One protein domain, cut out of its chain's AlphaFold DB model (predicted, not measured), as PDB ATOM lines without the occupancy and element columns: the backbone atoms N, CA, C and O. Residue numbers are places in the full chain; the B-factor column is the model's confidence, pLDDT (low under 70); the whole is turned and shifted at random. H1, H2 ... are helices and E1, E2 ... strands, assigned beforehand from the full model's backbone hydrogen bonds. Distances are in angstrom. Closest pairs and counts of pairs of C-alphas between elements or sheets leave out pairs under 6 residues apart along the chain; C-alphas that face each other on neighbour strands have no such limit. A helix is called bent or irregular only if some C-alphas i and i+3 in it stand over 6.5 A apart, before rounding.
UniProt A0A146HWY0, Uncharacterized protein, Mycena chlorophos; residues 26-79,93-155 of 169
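AT A GLANCE: This is residues 26 to 79 and 93 to 155 of the 169 residues of an uncharacterized protein of Mycena chlorophos (UniProt A0A146HWY0). A small sheet of four parallel strands has the first part of one long helix, H5, slanting over one face, and residues 143 to 155, of which 143 to 153 belong to H5, stick out as an arm. H2 covers part of the opposite face with H1 beside it, while the short H3 grazes the sheet near E4, and H4 makes a corner near the start of H5. The printed part has 117 residues, with named elements in the order E1, H1, E2, H2, E3, H3, E4, H4, H5; the sheet runs E1, E2, E3, E4, and the class is mixed, helices and strands. It is only just compact, close to loose, with a radius of gyration of the C-alphas of 16.0 A, and elongated, spanning 54 by 35 by 29 A.

HOW THE PARTS SIT: Edge strand E1, residues 26 to 28, is parallel to E2, residues 48 to 52, with N 26 and O 48 2.9 A apart, within hydrogen-bond range. E2 is parallel to E3, residues 72 to 77, with N 49 and O 72 at 2.9 A. E3 is parallel to edge strand E4, residues 104 to 108, with N 105 and O 73 at 3.1 A. H1, residues 34 to 42, and H2, residues 57 to 66, complete the strand-helix-strand units E1, H1, E2 and E2, H2, E3, parallel neighbour strands with a helix between, each with a right-handed crossover. H1 is not on the sheet; it touches H2, the closest C-alphas being those of Thr 34 and Phe 59, 5.2 A apart, at a shallow tilt of 30 degrees, the same way. H2 is on the sheet, over E3, at a height of 10.4 A. H3, residues 93 to 98, only grazes the sheet; its closest C-alpha pair with E4 is Glu 96 and Cys 105, 6.1 A. H5, residues 126 to 153, is on the opposite face from H2, at a height of 5.8 A, slantwise to the strands at 52 degrees to E3 on the local plane; the closest C-alphas of H5 and E3 are those of Glu 131 and Val 72, 6.2 A. H4, residues 112 to 120, is close to H5 but not clearly touching, with C-alphas 115 and 126 at 6.9 A, about perpendicular at 87 degrees. Every O i to N i+4 pair is within hydrogen-bond range in H2, H3, H4 and H5; in H1 it is 1 of 5, beside 5 of 6 O i to N i+3 pairs.

IN THESE COORDINATES: E1 begins at C-alpha 26, (386.810, 475.692, 403.026). H1, 15.4 A long, is irregular, but only just: C-alphas 35 and 38 are 6.8 A apart. H2 measures 14.3 A and E3 15.7 A. H5 runs 40.9 A to C-alpha 153 at (370.957, 437.392, 392.846).

THE WHOLE: The C-alphas farthest apart, those of Val 117 and Asn 155, are 55.1 A apart. Residues 80 to 92 are not printed, and C-alphas 79 and 93 are 15.8 A apart across this cut. The links printed whole are tight. Mean pLDDT of the printed part is 90.4, and residue 79 is under 70.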
ATOM      1  N   LEU A  26     385.497 475.083 403.179       95.56
ATOM      2  CA  LEU A  26     386.810 475.692 403.026       95.56
ATOM      3  C   LEU A  26     387.098 475.900 401.543       95.56
ATOM      4  O   LEU A  26     387.098 474.945 400.772       95.56
ATOM      5  N   ASP A  27     387.364 477.147 401.170       93.25
ATOM      6  CA  ASP A  27     387.884 477.498 399.855       93.25
ATOM      7  C   ASP A  27     389.399 477.668 399.955       93.25
ATOM      8  O   ASP A  27     389.898 478.425 400.795       93.25
ATOM      9  N   LEU A  28     390.138 476.961 399.106       92.06
ATOM     10  CA  LEU A  28     391.581 477.097 399.007       92.06
ATOM     11  C   LEU A  28     391.947 477.739 397.663       92.06
ATOM     12  O   LEU A  28     391.587 477.222 396.602       92.06
ATOM     13  N   PHE A  29     392.721 478.834 397.725       89.12
ATOM     14  CA  PHE A  29     393.225 479.575 396.557       89.12
ATOM     15  C   PHE A  29     394.744 479.445 396.357       89.12
ATOM     16  O   PHE A  29     395.512 479.599 397.309       89.12
ATOM     17  N   GLY A  30     395.167 479.133 395.126       84.31
ATOM     18  CA  GLY A  30     396.573 478.974 394.736       84.31
ATOM     19  C   GLY A  30     397.048 477.525 394.561       84.31
ATOM     20  O   GLY A  30     396.281 476.634 394.224       84.31
ATOM     21  N   ASN A  31     398.351 477.295 394.756       79.69
ATOM     22  CA  ASN A  31     398.976 475.978 394.590       79.69
ATOM     23  C   ASN A  31     398.988 475.204 395.917       79.69
ATOM     24  O   ASN A  31     399.574 475.675 396.895       79.69
ATOM     25  N   PHE A  32     398.427 473.989 395.936       79.94
ATOM     26  CA  PHE A  32     398.373 473.158 397.149       79.94
ATOM     27  C   PHE A  32     399.311 471.959 397.069       79.94
ATOM     28  O   PHE A  32     399.014 470.992 396.363       79.94
ATOM     29  N   PRO A  33     400.429 471.967 397.816       81.94
ATOM     30  CA  PRO A  33     401.255 470.780 397.923       81.94
ATOM     31  C   PRO A  33     400.519 469.691 398.714       81.94
ATOM     32  O   PRO A  33     399.771 469.968 399.654       81.94
ATOM     33  N   THR A  34     400.803 468.427 398.400       84.19
ATOM     34  CA  THR A  34     400.319 467.256 399.159       84.19
ATOM     35  C   THR A  34     400.666 467.313 400.651       84.19
ATOM     36  O   THR A  34     399.947 466.743 401.469       84.19
ATOM     37  N   SER A  35     401.693 468.078 401.034       86.25
ATOM     38  CA  SER A  35     402.044 468.350 402.433       86.25
ATOM     39  C   SER A  35     400.984 469.136 403.215       86.25
ATOM     40  O   SER A  35     401.065 469.171 404.437       86.25
ATOM     41  N   LEU A  36     399.996 469.757 402.557       87.94
ATOM     42  CA  LEU A  36     398.881 470.445 403.221       87.94
ATOM     43  C   LEU A  36     397.811 469.466 403.736       87.94
ATOM     44  O   LEU A  36     397.065 469.796 404.656       87.94
ATOM     45  N   ILE A  37     397.744 468.248 403.189       88.88
ATOM     46  CA  ILE A  37     396.698 467.264 403.508       88.88
ATOM     47  C   ILE A  37     396.611 466.963 405.010       88.88
ATOM     48  O   ILE A  37     395.495 466.989 405.525       88.88
ATOM     49  N   PRO A  38     397.710 466.737 405.758       88.62
ATOM     50  CA  PRO A  38     397.627 466.523 407.204       88.62
ATOM     51  C   PRO A  38     397.033 467.714 407.970       88.62
ATOM     52  O   PRO A  38     396.450 467.534 409.034       88.62
ATOM     53  N   HIS A  39     397.151 468.935 407.441       89.38
ATOM     54  CA  HIS A  39     396.649 470.147 408.095       89.38
ATOM     55  C   HIS A  39     395.145 470.346 407.914       89.38
ATOM     56  O   HIS A  39     394.533 471.065 408.700       89.38
ATOM     57  N   LEU A  40     394.517 469.660 406.953       89.38
ATOM     58  CA  LEU A  40     393.056 469.616 406.868       89.38
ATOM     59  C   LEU A  40     392.429 468.940 408.109       89.38
ATOM     60  O   LEU A  40     391.274 469.205 408.430       89.38
ATOM     61  N   GLY A  41     393.205 468.169 408.884       87.38
ATOM     62  CA  GLY A  41     392.784 467.563 410.151       87.38
ATOM     63  C   GLY A  41     392.490 468.585 411.251       87.38
ATOM     64  O   GLY A  41     391.820 468.262 412.229       87.38
ATOM     65  N   LEU A  42     392.918 469.839 411.067       89.69
ATOM     66  CA  LEU A  42     392.547 470.952 411.937       89.69
ATOM     67  C   LEU A  42     391.055 471.314 411.828       89.69
ATOM     68  O   LEU A  42     390.545 471.994 412.716       89.69
ATOM     69  N   PHE A  43     390.359 470.854 410.782       92.69
ATOM     70  CA  PHE A  43     388.955 471.147 410.485       92.69
ATOM     71  C   PHE A  43     388.088 469.881 410.653       92.69
ATOM     72  O   PHE A  43     387.669 469.271 409.670       92.69
ATOM     73  N   PRO A  44     387.781 469.450 411.890       91.25
ATOM     74  CA  PRO A  44     387.120 468.163 412.134       91.25
ATOM     75  C   PRO A  44     385.670 468.091 411.628       91.25
ATOM     76  O   PRO A  44     385.125 466.999 411.503       91.25
ATOM     77  N   ALA A  45     385.038 469.234 411.343       94.31
ATOM     78  CA  ALA A  45     383.692 469.310 410.774       94.31
ATOM     79  C   ALA A  45     383.687 469.563 409.256       94.31
ATOM     80  O   ALA A  45     382.622 469.818 408.692       94.31
ATOM     81  N   LEU A  46     384.848 469.515 408.592       96.06
ATOM     82  CA  LEU A  46     384.951 469.810 407.169       96.06
ATOM     83  C   LEU A  46     384.208 468.759 406.337       96.06
ATOM     84  O   LEU A  46     384.537 467.568 406.360       96.06
ATOM     85  N   THR A  47     383.219 469.228 405.582       97.19
ATOM     86  CA  THR A  47     382.411 468.428 404.652       97.19
ATOM     87  C   THR A  47     382.531 468.928 403.212       97.19
ATOM     88  O   THR A  47     382.246 468.181 402.279       97.19
ATOM     89  N   HIS A  48     382.997 470.161 403.024       98.06
ATOM     90  CA  HIS A  48     382.991 470.882 401.761       98.06
ATOM     91  C   HIS A  48     384.357 471.533 401.537       98.06
ATOM     92  O   HIS A  48     384.806 472.349 402.342       98.06
ATOM     93  N   LEU A  49     385.031 471.168 400.448       97.12
ATOM     94  CA  LEU A  49     386.338 471.710 400.079       97.12
ATOM     95  C   LEU A  49     386.341 472.146 398.610       97.12
ATOM     96  O   LEU A  49     385.980 471.362 397.731       97.12
ATOM     97  N   SER A  50     386.760 473.382 398.347       95.62
ATOM     98  CA  SER A  50     387.006 473.871 396.992       95.62
ATOM     99  C   SER A  50     388.490 474.138 396.774       95.62
ATOM    100  O   SER A  50     389.207 474.553 397.689       95.62
ATOM    101  N   LEU A  51     388.946 473.878 395.553       93.62
ATOM    102  CA  LEU A  51     390.286 474.196 395.073       93.62
ATOM    103  C   LEU A  51     390.143 475.076 393.829       93.62
ATOM    104  O   LEU A  51     389.322 474.776 392.967       93.62
ATOM    105  N   THR A  52     390.937 476.134 393.703       88.50
ATOM    106  CA  THR A  52     390.943 477.008 392.512       88.50
ATOM    107  C   THR A  52     392.234 476.865 391.709       88.50
ATOM    108  O   THR A  52     393.311 476.681 392.275       88.50
ATOM    109  N   ASP A  53     392.100 476.989 390.387       75.00
ATOM    110  CA  ASP A  53     393.162 477.099 389.378       75.00
ATOM    111  C   ASP A  53     394.011 475.834 389.190       75.00
ATOM    112  O   ASP A  53     393.839 475.090 388.224       75.00
ATOM    113  N   PHE A  54     394.939 475.577 390.109       75.31
ATOM    114  CA  PHE A  54     395.970 474.559 389.957       75.31
ATOM    115  C   PHE A  54     395.834 473.503 391.040       75.31
ATOM    116  O   PHE A  54     396.026 473.752 392.231       75.31
ATOM    117  N   PHE A  55     395.561 472.275 390.611       82.50
ATOM    118  CA  PHE A  55     395.527 471.130 391.502       82.50
ATOM    119  C   PHE A  55     396.419 470.011 390.984       82.50
ATOM    120  O   PHE A  55     396.493 469.720 389.790       82.50
ATOM    121  N   GLU A  56     397.076 469.332 391.915       87.75
ATOM    122  CA  GLU A  56     397.714 468.062 391.624       87.75
ATOM    123  C   GLU A  56     396.664 466.951 391.740       87.75
ATOM    124  O   GLU A  56     395.982 466.827 392.759       87.75
ATOM    125  N   LEU A  57     396.547 466.087 390.729       89.31
ATOM    126  CA  LEU A  57     395.638 464.936 390.801       89.31
ATOM    127  C   LEU A  57     395.920 464.067 392.043       89.31
ATOM    128  O   LEU A  57     394.991 463.576 392.686       89.31
ATOM    129  N   GLY A  58     397.201 463.919 392.402       90.62
ATOM    130  CA  GLY A  58     397.634 463.224 393.612       90.62
ATOM    131  C   GLY A  58     397.087 463.858 394.892       90.62
ATOM    132  O   GLY A  58     396.660 463.129 395.786       90.62
ATOM    133  N   PHE A  59     397.013 465.194 394.949       91.44
ATOM    134  CA  PHE A  59     396.414 465.930 396.063       91.44
ATOM    135  C   PHE A  59     394.925 465.614 396.200       91.44
ATOM    136  O   PHE A  59     394.488 465.199 397.269       91.44
ATOM    137  N   VAL A  60     394.154 465.737 395.115       93.19
ATOM    138  CA  VAL A  60     392.708 465.449 395.112       93.19
ATOM    139  C   VAL A  60     392.436 464.027 395.601       93.19
ATOM    140  O   VAL A  60     391.649 463.815 396.525       93.19
ATOM    141  N   GLN A  61     393.133 463.044 395.031       93.50
ATOM    142  CA  GLN A  61     392.944 461.643 395.397       93.50
ATOM    143  C   GLN A  61     393.363 461.353 396.845       93.50
ATOM    144  O   GLN A  61     392.705 460.570 397.528       93.50
ATOM    145  N   ALA A  62     394.458 461.946 397.323       92.44
ATOM    146  CA  ALA A  62     394.912 461.755 398.695       92.44
ATOM    147  C   ALA A  62     393.966 462.419 399.707       92.44
ATOM    148  O   ALA A  62     393.612 461.783 400.695       92.44
ATOM    149  N   THR A  63     393.468 463.621 399.417       94.12
ATOM    150  CA  THR A  63     392.461 464.307 400.235       94.12
ATOM    151  C   THR A  63     391.189 463.471 400.370       94.12
ATOM    152  O   THR A  63     390.743 463.210 401.485       94.12
ATOM    153  N   LEU A  64     390.649 462.951 399.266       94.62
ATOM    154  CA  LEU A  64     389.451 462.103 399.299       94.62
ATOM    155  C   LEU A  64     389.656 460.812 400.103       94.62
ATOM    156  O   LEU A  64     388.736 460.369 400.791       94.62
ATOM    157  N   ARG A  65     390.854 460.213 400.052       93.31
ATOM    158  CA  ARG A  65     391.181 459.020 400.851       93.31
ATOM    159  C   ARG A  65     391.325 459.322 402.340       93.31
ATOM    160  O   ARG A  65     390.921 458.502 403.156       93.31
ATOM    161  N   CYS A  66     391.933 460.452 402.691       91.25
ATOM    162  CA  CYS A  66     392.198 460.813 404.083       91.25
ATOM    163  C   CYS A  66     390.960 461.372 404.796       91.25
ATOM    164  O   CYS A  66     390.849 461.223 406.010       91.25
ATOM    165  N   TYR A  67     390.026 461.978 404.060       91.62
ATOM    166  CA  TYR A  67     388.862 462.657 404.626       91.62
ATOM    167  C   TYR A  67     387.563 462.014 404.144       91.62
ATOM    168  O   TYR A  67     386.920 462.462 403.195       91.62
ATOM    169  N   ALA A  68     387.155 460.948 404.835       90.75
ATOM    170  CA  ALA A  68     385.874 460.282 404.592       90.75
ATOM    171  C   ALA A  68     384.665 461.186 404.906       90.75
ATOM    172  O   ALA A  68     383.603 460.991 404.333       90.75
ATOM    173  N   SER A  69     384.829 462.191 405.775       92.00
ATOM    174  CA  SER A  69     383.776 463.159 406.117       92.00
ATOM    175  C   SER A  69     383.461 464.152 405.000       92.00
ATOM    176  O   SER A  69     382.398 464.772 405.032       92.00
ATOM    177  N   LEU A  70     384.372 464.335 404.035       96.06
ATOM    178  CA  LEU A  70     384.098 465.181 402.882       96.06
ATOM    179  C   LEU A  70     382.925 464.596 402.105       96.06
ATOM    180  O   LEU A  70     382.901 463.402 401.825       96.06
ATOM    181  N   GLN A  71     381.986 465.463 401.757       97.12
ATOM    182  CA  GLN A  71     380.818 465.193 400.924       97.12
ATOM    183  C   GLN A  71     381.006 465.807 399.539       97.12
ATOM    184  O   GLN A  71     380.612 465.215 398.536       97.12
ATOM    185  N   VAL A  72     381.652 466.975 399.495       97.88
ATOM    186  CA  VAL A  72     381.933 467.713 398.269       97.88
ATOM    187  C   VAL A  72     383.395 468.132 398.263       97.88
ATOM    188  O   VAL A  72     383.858 468.856 399.144       97.88
ATOM    189  N   LEU A  73     384.111 467.693 397.237       97.12
ATOM    190  CA  LEU A  73     385.381 468.253 396.814       97.12
ATOM    191  C   LEU A  73     385.204 468.727 395.379       97.12
ATOM    192  O   LEU A  73     384.917 467.911 394.504       97.12
ATOM    193  N   PHE A  74     385.392 470.011 395.109       96.00
ATOM    194  CA  PHE A  74     385.342 470.479 393.729       96.00
ATOM    195  C   PHE A  74     386.517 471.364 393.362       96.00
ATOM    196  O   PHE A  74     387.087 472.061 394.199       96.00
ATOM    197  N   VAL A  75     386.890 471.299 392.089       93.75
ATOM    198  CA  VAL A  75     387.880 472.195 391.502       93.75
ATOM    199  C   VAL A  75     387.151 473.233 390.666       93.75
ATOM    200  O   VAL A  75     386.323 472.887 389.820       93.75
ATOM    201  N   VAL A  76     387.479 474.498 390.892       92.06
ATOM    202  CA  VAL A  76     387.070 475.608 390.041       92.06
ATOM    203  C   VAL A  76     388.122 475.795 388.963       92.06
ATOM    204  O   VAL A  76     389.269 476.138 389.249       92.06
ATOM    205  N   TRP A  77     387.703 475.589 387.723       87.88
ATOM    206  CA  TRP A  77     388.499 475.897 386.551       87.88
ATOM    207  C   TRP A  77     388.189 477.324 386.096       87.88
ATOM    208  O   TRP A  77     387.046 477.638 385.746       87.88
ATOM    209  N   THR A  78     389.208 478.178 386.113       81.56
ATOM    210  CA  THR A  78     389.108 479.620 385.840       81.56
ATOM    211  C   THR A  78     389.753 480.036 384.517       81.56
ATOM    212  O   THR A  78     389.856 481.238 384.288       81.56
ATOM    213  N   ASN A  79     390.181 479.101 383.641       68.56
ATOM    214  CA  ASN A  79     390.841 479.488 382.382       68.56
ATOM    215  C   ASN A  79     390.025 480.537 381.636       68.56
ATOM    216  O   ASN A  79     388.921 480.283 381.161       68.56
ATOM    217  N   ALA A  93     385.590 466.154 381.538       72.25
ATOM    218  CA  ALA A  93     385.077 464.801 381.647       72.25
ATOM    219  C   ALA A  93     386.219 463.787 381.797       72.25
ATOM    220  O   ALA A  93     386.042 462.782 382.487       72.25
ATOM    221  N   ASP A  94     387.375 464.014 381.169       81.50
ATOM    222  CA  ASP A  94     388.570 463.181 381.341       81.50
ATOM    223  C   ASP A  94     389.118 463.255 382.770       81.50
ATOM    224  O   ASP A  94     389.419 462.222 383.379       81.50
ATOM    225  N   LEU A  95     389.196 464.448 383.360       83.31
ATOM    226  CA  LEU A  95     389.679 464.618 384.732       83.31
ATOM    227  C   LEU A  95     388.720 464.030 385.772       83.31
ATOM    228  O   LEU A  95     389.149 463.282 386.654       83.31
ATOM    229  N   GLU A  96     387.417 464.274 385.636       88.00
ATOM    230  CA  GLU A  96     386.409 463.644 386.493       88.00
ATOM    231  C   GLU A  96     386.350 462.117 386.329       88.00
ATOM    232  O   GLU A  96     385.925 461.422 387.252       88.00
ATOM    233  N   ARG A  97     386.768 461.572 385.177       87.81
ATOM    234  CA  ARG A  97     386.925 460.121 384.971       87.81
ATOM    235  C   ARG A  97     388.173 459.572 385.662       87.81
ATOM    236  O   ARG A  97     388.140 458.453 386.171       87.81
ATOM    237  N   ARG A  98     389.258 460.350 385.726       91.38
ATOM    238  CA  ARG A  98     390.496 459.990 386.449       91.38
ATOM    239  C   ARG A  98     390.317 459.993 387.971       91.38
ATOM    240  O   ARG A  98     391.073 459.317 388.673       91.38
ATOM    241  N   VAL A  99     389.315 460.709 388.482       93.12
ATOM    242  CA  VAL A  99     388.890 460.679 389.888       93.12
ATOM    243  C   VAL A  99     387.484 460.089 389.977       93.12
ATOM    244  O   VAL A  99     386.485 460.799 390.020       93.12
ATOM    245  N   ALA A 100     387.403 458.760 390.035       92.06
ATOM    246  CA  ALA A 100     386.129 458.035 390.069       92.06
ATOM    247  C   ALA A 100     385.306 458.226 391.366       92.06
ATOM    248  O   ALA A 100     384.214 457.667 391.484       92.06
ATOM    249  N   ASP A 101     385.807 458.989 392.338       95.12
ATOM    250  CA  ASP A 101     385.090 459.294 393.575       95.12
ATOM    251  C   ASP A 101     383.844 460.154 393.265       95.12
ATOM    252  O   ASP A 101     383.944 461.160 392.548       95.12
ATOM    253  N   PRO A 102     382.644 459.776 393.745       95.81
ATOM    254  CA  PRO A 102     381.421 460.522 393.455       95.81
ATOM    255  C   PRO A 102     381.372 461.892 394.140       95.81
ATOM    256  O   PRO A 102     380.618 462.757 393.695       95.81
ATOM    257  N   ARG A 103     382.177 462.094 395.188       96.69
ATOM    258  CA  ARG A 103     382.276 463.346 395.947       96.69
ATOM    259  C   ARG A 103     383.114 464.395 395.230       96.69
ATOM    260  O   ARG A 103     383.161 465.537 395.672       96.69
ATOM    261  N   PHE A 104     383.780 464.013 394.140       96.50
ATOM    262  CA  PHE A 104     384.588 464.904 393.325       96.50
ATOM    263  C   PHE A 104     383.829 465.425 392.104       96.50
ATOM    264  O   PHE A 104     383.178 464.649 391.392       96.50
ATOM    265  N   CYS A 105     383.971 466.717 391.816       95.31
ATOM    266  CA  CYS A 105     383.565 467.295 390.540       95.31
ATOM    267  C   CYS A 105     384.421 468.503 390.122       95.31
ATOM    268  O   CYS A 105     385.191 469.048 390.909       95.31
ATOM    269  N   ILE A 106     384.288 468.915 388.865       93.12
ATOM    270  CA  ILE A 106     384.933 470.107 388.306       93.12
ATOM    271  C   ILE A 106     383.841 471.077 387.864       93.12
ATOM    272  O   ILE A 106     382.831 470.669 387.283       93.12
ATOM    273  N   LEU A 107     384.028 472.360 388.165       92.31
ATOM    274  CA  LEU A 107     383.128 473.432 387.758       92.31
ATOM    275  C   LEU A 107     383.899 474.532 387.034       92.31
ATOM    276  O   LEU A 107     384.885 475.050 387.550       92.31
ATOM    277  N   LYS A 108     383.386 474.955 385.878       89.56
ATOM    278  CA  LYS A 108     383.871 476.145 385.174       89.56
ATOM    279  C   LYS A 108     383.314 477.412 385.837       89.56
ATOM    280  O   LYS A 108     382.109 477.507 386.122       89.56
ATOM    281  N   CYS A 109     384.177 478.398 386.070       89.69
ATOM    282  CA  CYS A 109     383.787 479.715 386.565       89.69
ATOM    283  C   CYS A 109     384.641 480.807 385.921       89.69
ATOM    284  O   CYS A 109     385.794 480.985 386.291       89.69
ATOM    285  N   ALA A 110     384.049 481.552 384.985       86.88
ATOM    286  CA  ALA A 110     384.731 482.660 384.319       86.88
ATOM    287  C   ALA A 110     385.002 483.845 385.266       86.88
ATOM    288  O   ALA A 110     386.022 484.511 385.157       86.88
ATOM    289  N   ASP A 111     384.087 484.103 386.204       89.31
ATOM    290  CA  ASP A 111     384.199 485.208 387.156       89.31
ATOM    291  C   ASP A 111     383.700 484.762 388.535       89.31
ATOM    292  O   ASP A 111     382.493 484.694 388.807       89.31
ATOM    293  N   PHE A 112     384.658 484.440 389.407       87.44
ATOM    294  CA  PHE A 112     384.392 484.023 390.781       87.44
ATOM    295  C   PHE A 112     383.728 485.141 391.600       87.44
ATOM    296  O   PHE A 112     382.848 484.873 392.418       87.44
ATOM    297  N   ALA A 113     384.089 486.405 391.356       90.12
ATOM    298  CA  ALA A 113     383.497 487.536 392.062       90.12
ATOM    299  C   ALA A 113     382.025 487.720 391.664       90.12
ATOM    300  O   ALA A 113     381.171 487.931 392.529       90.12
ATOM    301  N   ALA A 114     381.698 487.580 390.378       91.75
ATOM    302  CA  ALA A 114     380.315 487.614 389.917       91.75
ATOM    303  C   ALA A 114     379.485 486.426 390.436       91.75
ATOM    304  O   ALA A 114     378.315 486.618 390.783       91.75
ATOM    305  N   ASP A 115     380.059 485.217 390.522       92.88
ATOM    306  CA  ASP A 115     379.394 484.062 391.152       92.88
ATOM    307  C   ASP A 115     379.077 484.340 392.626       92.88
ATOM    308  O   ASP A 115     377.935 484.155 393.053       92.88
ATOM    309  N   TRP A 116     380.037 484.899 393.366       90.25
ATOM    310  CA  TRP A 116     379.840 485.279 394.761       90.25
ATOM    311  C   TRP A 116     378.744 486.341 394.928       90.25
ATOM    312  O   TRP A 116     377.842 486.189 395.753       90.25
ATOM    313  N   VAL A 117     378.752 487.400 394.106       94.56
ATOM    314  CA  VAL A 117     377.706 488.443 394.140       94.56
ATOM    315  C   VAL A 117     376.332 487.857 393.813       94.56
ATOM    316  O   VAL A 117     375.329 488.261 394.410       94.56
ATOM    317  N   ARG A 118     376.258 486.901 392.880       93.75
ATOM    318  CA  ARG A 118     375.017 486.184 392.572       93.75
ATOM    319  C   ARG A 118     374.531 485.377 393.777       93.75
ATOM    320  O   ARG A 118     373.343 485.468 394.087       93.75
ATOM    321  N   SER A 119     375.424 484.667 394.472       93.62
ATOM    322  CA  SER A 119     375.108 483.942 395.715       93.62
ATOM    323  C   SER A 119     374.522 484.870 396.776       93.62
ATOM    324  O   SER A 119     373.425 484.645 397.288       93.62
ATOM    325  N   ALA A 120     375.189 486.002 397.024       93.38
ATOM    326  CA  ALA A 120     374.771 486.986 398.020       93.38
ATOM    327  C   ALA A 120     373.374 487.581 397.750       93.38
ATOM    328  O   ALA A 120     372.734 488.111 398.657       93.38
ATOM    329  N   ARG A 121     372.878 487.488 396.509       96.62
ATOM    330  CA  ARG A 121     371.530 487.914 396.097       96.62
ATOM    331  C   ARG A 121     370.491 486.783 396.124       96.62
ATOM    332  O   ARG A 121     369.391 486.971 395.612       96.62
ATOM    333  N   GLY A 122     370.823 485.628 396.701       95.06
ATOM    334  CA  GLY A 122     369.959 484.445 396.751       95.06
ATOM    335  C   GLY A 122     369.945 483.628 395.455       95.06
ATOM    336  O   GLY A 122     369.024 482.843 395.236       95.06
ATOM    337  N   GLY A 123     370.920 483.843 394.569       96.56
ATOM    338  CA  GLY A 123     371.100 483.035 393.368       96.56
ATOM    339  C   GLY A 123     371.826 481.715 393.641       96.56
ATOM    340  O   GLY A 123     372.301 481.457 394.740       96.56
ATOM    341  N   VAL A 124     371.934 480.884 392.602       95.12
ATOM    342  CA  VAL A 124     372.693 479.624 392.639       95.12
ATOM    343  C   VAL A 124     374.180 479.913 392.420       95.12
ATOM    344  O   VAL A 124     374.554 480.538 391.420       95.12
ATOM    345  N   ASP A 125     375.016 479.433 393.333       94.38
ATOM    346  CA  ASP A 125     376.463 479.658 393.355       94.38
ATOM    347  C   ASP A 125     377.271 478.394 393.037       94.38
ATOM    348  O   ASP A 125     376.717 477.352 392.667       94.38
ATOM    349  N   LEU A 126     378.600 478.494 393.088       94.44
ATOM    350  CA  LEU A 126     379.492 477.356 392.865       94.44
ATOM    351  C   LEU A 126     379.245 476.202 393.841       94.44
ATOM    352  O   LEU A 126     379.157 475.060 393.393       94.44
ATOM    353  N   TRP A 127     379.069 476.484 395.131       95.50
ATOM    354  CA  TRP A 127     378.819 475.460 396.148       95.50
ATOM    355  C   TRP A 127     377.536 474.685 395.865       95.50
ATOM    356  O   TRP A 127     377.563 473.461 395.745       95.50
ATOM    357  N   THR A 128     376.439 475.396 395.615       96.00
ATOM    358  CA  THR A 128     375.147 474.789 395.272       96.00
ATOM    359  C   THR A 128     375.250 473.934 394.004       96.00
ATOM    360  O   THR A 128     374.639 472.867 393.892       96.00
ATOM    361  N   ARG A 129     376.028 474.374 393.005       96.25
ATOM    362  CA  ARG A 129     376.278 473.585 391.786       96.25
ATOM    363  C   ARG A 129     377.110 472.333 392.078       96.25
ATOM    364  O   ARG A 129     376.786 471.268 391.549       96.25
ATOM    365  N   ALA A 130     378.137 472.444 392.918       96.62
ATOM    366  CA  ALA A 130     379.015 471.339 393.294       96.62
ATOM    367  C   ALA A 130     378.260 470.265 394.086       96.62
ATOM    368  O   ALA A 130     378.336 469.082 393.748       96.62
ATOM    369  N   GLU A 131     377.461 470.674 395.074       97.38
ATOM    370  CA  GLU A 131     376.575 469.800 395.850       97.38
ATOM    371  C   GLU A 131     375.596 469.048 394.944       97.38
ATOM    372  O   GLU A 131     375.469 467.827 395.022       97.38
ATOM    373  N   ASN A 132     374.930 469.749 394.023       97.12
ATOM    374  CA  ASN A 132     373.999 469.100 393.102       97.12
ATOM    375  C   ASN A 132     374.704 468.078 392.199       97.12
ATOM    376  O   ASN A 132     374.199 466.968 392.009       97.12
ATOM    377  N   ARG A 133     375.883 468.420 391.666       95.69
ATOM    378  CA  ARG A 133     376.655 467.536 390.782       95.69
ATOM    379  C   ARG A 133     377.145 466.286 391.514       95.69
ATOM    380  O   ARG A 133     376.959 465.176 391.013       95.69
ATOM    381  N   THR A 134     377.714 466.443 392.705       95.81
ATOM    382  CA  THR A 134     378.177 465.321 393.540       95.81
ATOM    383  C   THR A 134     377.009 464.459 394.018       95.81
ATOM    384  O   THR A 134     377.062 463.238 393.883       95.81
ATOM    385  N   ARG A 135     375.885 465.058 394.438       96.12
ATOM    386  CA  ARG A 135     374.664 464.319 394.808       96.12
ATOM    387  C   ARG A 135     374.152 463.439 393.669       96.12
ATOM    388  O   ARG A 135     373.788 462.286 393.899       96.12
ATOM    389  N   LEU A 136     374.135 463.960 392.441       94.88
ATOM    390  CA  LEU A 136     373.747 463.185 391.259       94.88
ATOM    391  C   LEU A 136     374.728 462.040 390.977       94.88
ATOM    392  O   LEU A 136     374.288 460.943 390.635       94.88
ATOM    393  N   ARG A 137     376.037 462.254 391.161       93.19
ATOM    394  CA  ARG A 137     377.063 461.206 391.002       93.19
ATOM    395  C   ARG A 137     376.921 460.102 392.050       93.19
ATOM    396  O   ARG A 137     376.933 458.929 391.679       93.19
ATOM    397  N   VAL A 138     376.723 460.455 393.322       93.19
ATOM    398  CA  VAL A 138     376.460 459.494 394.408       93.19
ATOM    399  C   VAL A 138     375.213 458.668 394.091       93.19
ATOM    400  O   VAL A 138     375.248 457.439 394.148       93.19
ATOM    401  N   LEU A 139     374.123 459.325 393.679       94.19
ATOM    402  CA  LEU A 139     372.887 458.640 393.306       94.19
ATOM    403  C   LEU A 139     373.096 457.688 392.119       94.19
ATOM    404  O   LEU A 139     372.651 456.544 392.163       94.19
ATOM    405  N   ALA A 140     373.801 458.131 391.076       91.69
ATOM    406  CA  ALA A 140     374.084 457.310 389.903       91.69
ATOM    407  C   ALA A 140     374.948 456.083 390.241       91.69
ATOM    408  O   ALA A 140     374.693 454.991 389.727       91.69
ATOM    409  N   GLN A 141     375.947 456.236 391.116       91.06
ATOM    410  CA  GLN A 141     376.757 455.113 391.594       91.06
ATOM    411  C   GLN A 141     375.927 454.125 392.410       91.06
ATOM    412  O   GLN A 141     376.026 452.920 392.181       91.06
ATOM    413  N   ARG A 142     375.059 454.621 393.295       91.00
ATOM    414  CA  ARG A 142     374.152 453.779 394.079       91.00
ATOM    415  C   ARG A 142     373.191 452.979 393.198       91.00
ATOM    416  O   ARG A 142     373.063 451.776 393.388       91.00
ATOM    417  N   ILE A 143     372.567 453.614 392.206       92.69
ATOM    418  CA  ILE A 143     371.667 452.925 391.265       92.69
ATOM    419  C   ILE A 143     372.423 451.837 390.494       92.69
ATOM    420  O   ILE A 143     371.922 450.724 390.336       92.69
ATOM    421  N   ARG A 144     373.643 452.133 390.023       90.81
ATOM    422  CA  ARG A 144     374.482 451.153 389.317       90.81
ATOM    423  C   ARG A 144     374.803 449.953 390.204       90.81
ATOM    424  O   ARG A 144     374.663 448.819 389.760       90.81
ATOM    425  N   TRP A 145     375.189 450.219 391.446       88.31
ATOM    426  CA  TRP A 145     375.468 449.202 392.449       88.31
ATOM    427  C   TRP A 145     374.264 448.293 392.720       88.31
ATOM    428  O   TRP A 145     374.377 447.070 392.665       88.31
ATOM    429  N   GLU A 146     373.091 448.880 392.962       90.69
ATOM    430  CA  GLU A 146     371.853 448.135 393.217       90.69
ATOM    431  C   GLU A 146     371.465 447.261 392.010       90.69
ATOM    432  O   GLU A 146     371.075 446.104 392.177       90.69
ATOM    433  N   ALA A 147     371.648 447.766 390.786       89.38
ATOM    434  CA  ALA A 147     371.420 446.994 389.567       89.38
ATOM    435  C   ALA A 147     372.421 445.834 389.395       89.38
ATOM    436  O   ALA A 147     372.055 444.770 388.892       89.38
ATOM    437  N   GLU A 148     373.680 446.014 389.797       88.31
ATOM    438  CA  GLU A 148     374.684 444.945 389.789       88.31
ATOM    439  C   GLU A 148     374.332 443.848 390.796       88.31
ATOM    440  O   GLU A 148     374.320 442.678 390.416       88.31
ATOM    441  N   LEU A 149     373.954 444.209 392.026       84.62
ATOM    442  CA  LEU A 149     373.497 443.253 393.041       84.62
ATOM    443  C   LEU A 149     372.304 442.421 392.557       84.62
ATOM    444  O   LEU A 149     372.343 441.195 392.629       84.62
ATOM    445  N   GLN A 150     371.291 443.060 391.966       87.50
ATOM    446  CA  GLN A 150     370.137 442.347 391.405       87.50
ATOM    447  C   GLN A 150     370.535 441.357 390.301       87.50
ATOM    448  O   GLN A 150     369.969 440.269 390.204       87.50
ATOM    449  N   ARG A 151     371.528 441.693 389.466       83.12
ATOM    450  CA  ARG A 151     372.053 440.764 388.449       83.12
ATOM    451  C   ARG A 151     372.782 439.572 389.066       83.12
ATOM    452  O   ARG A 151     372.775 438.502 388.456       83.12
ATOM    453  N   PHE A 152     373.426 439.750 390.219       77.81
ATOM    454  CA  PHE A 152     374.073 438.657 390.945       77.81
ATOM    455  C   PHE A 152     373.045 437.701 391.560       77.81
ATOM    456  O   PHE A 152     373.179 436.495 391.366       77.81
ATOM    457  N   ASP A 153     371.996 438.218 392.205       77.44
ATOM    458  CA  ASP A 153     370.957 437.392 392.846       77.44
ATOM    459  C   ASP A 153     370.179 436.512 391.851       77.44
ATOM    460  O   ASP A 153     369.714 435.426 392.193       77.44
ATOM    461  N   LEU A 154     370.069 436.945 390.591       72.38
ATOM    462  CA  LEU A 154     369.355 436.217 389.536       72.38
ATOM    463  C   LEU A 154     370.182 435.108 388.855       72.38
ATOM    464  O   LEU A 154     369.657 434.435 387.967       72.38
ATOM    465  N   ASN A 155     371.450 434.893 389.234       71.94
ATOM    466  CA  ASN A 155     372.300 433.852 388.640       71.94
ATOM    467  C   ASN A 155     372.793 432.830 389.690       71.94
ATOM    468  O   ASN A 155     373.928 432.938 390.164       71.94
TER     469      ASN A 155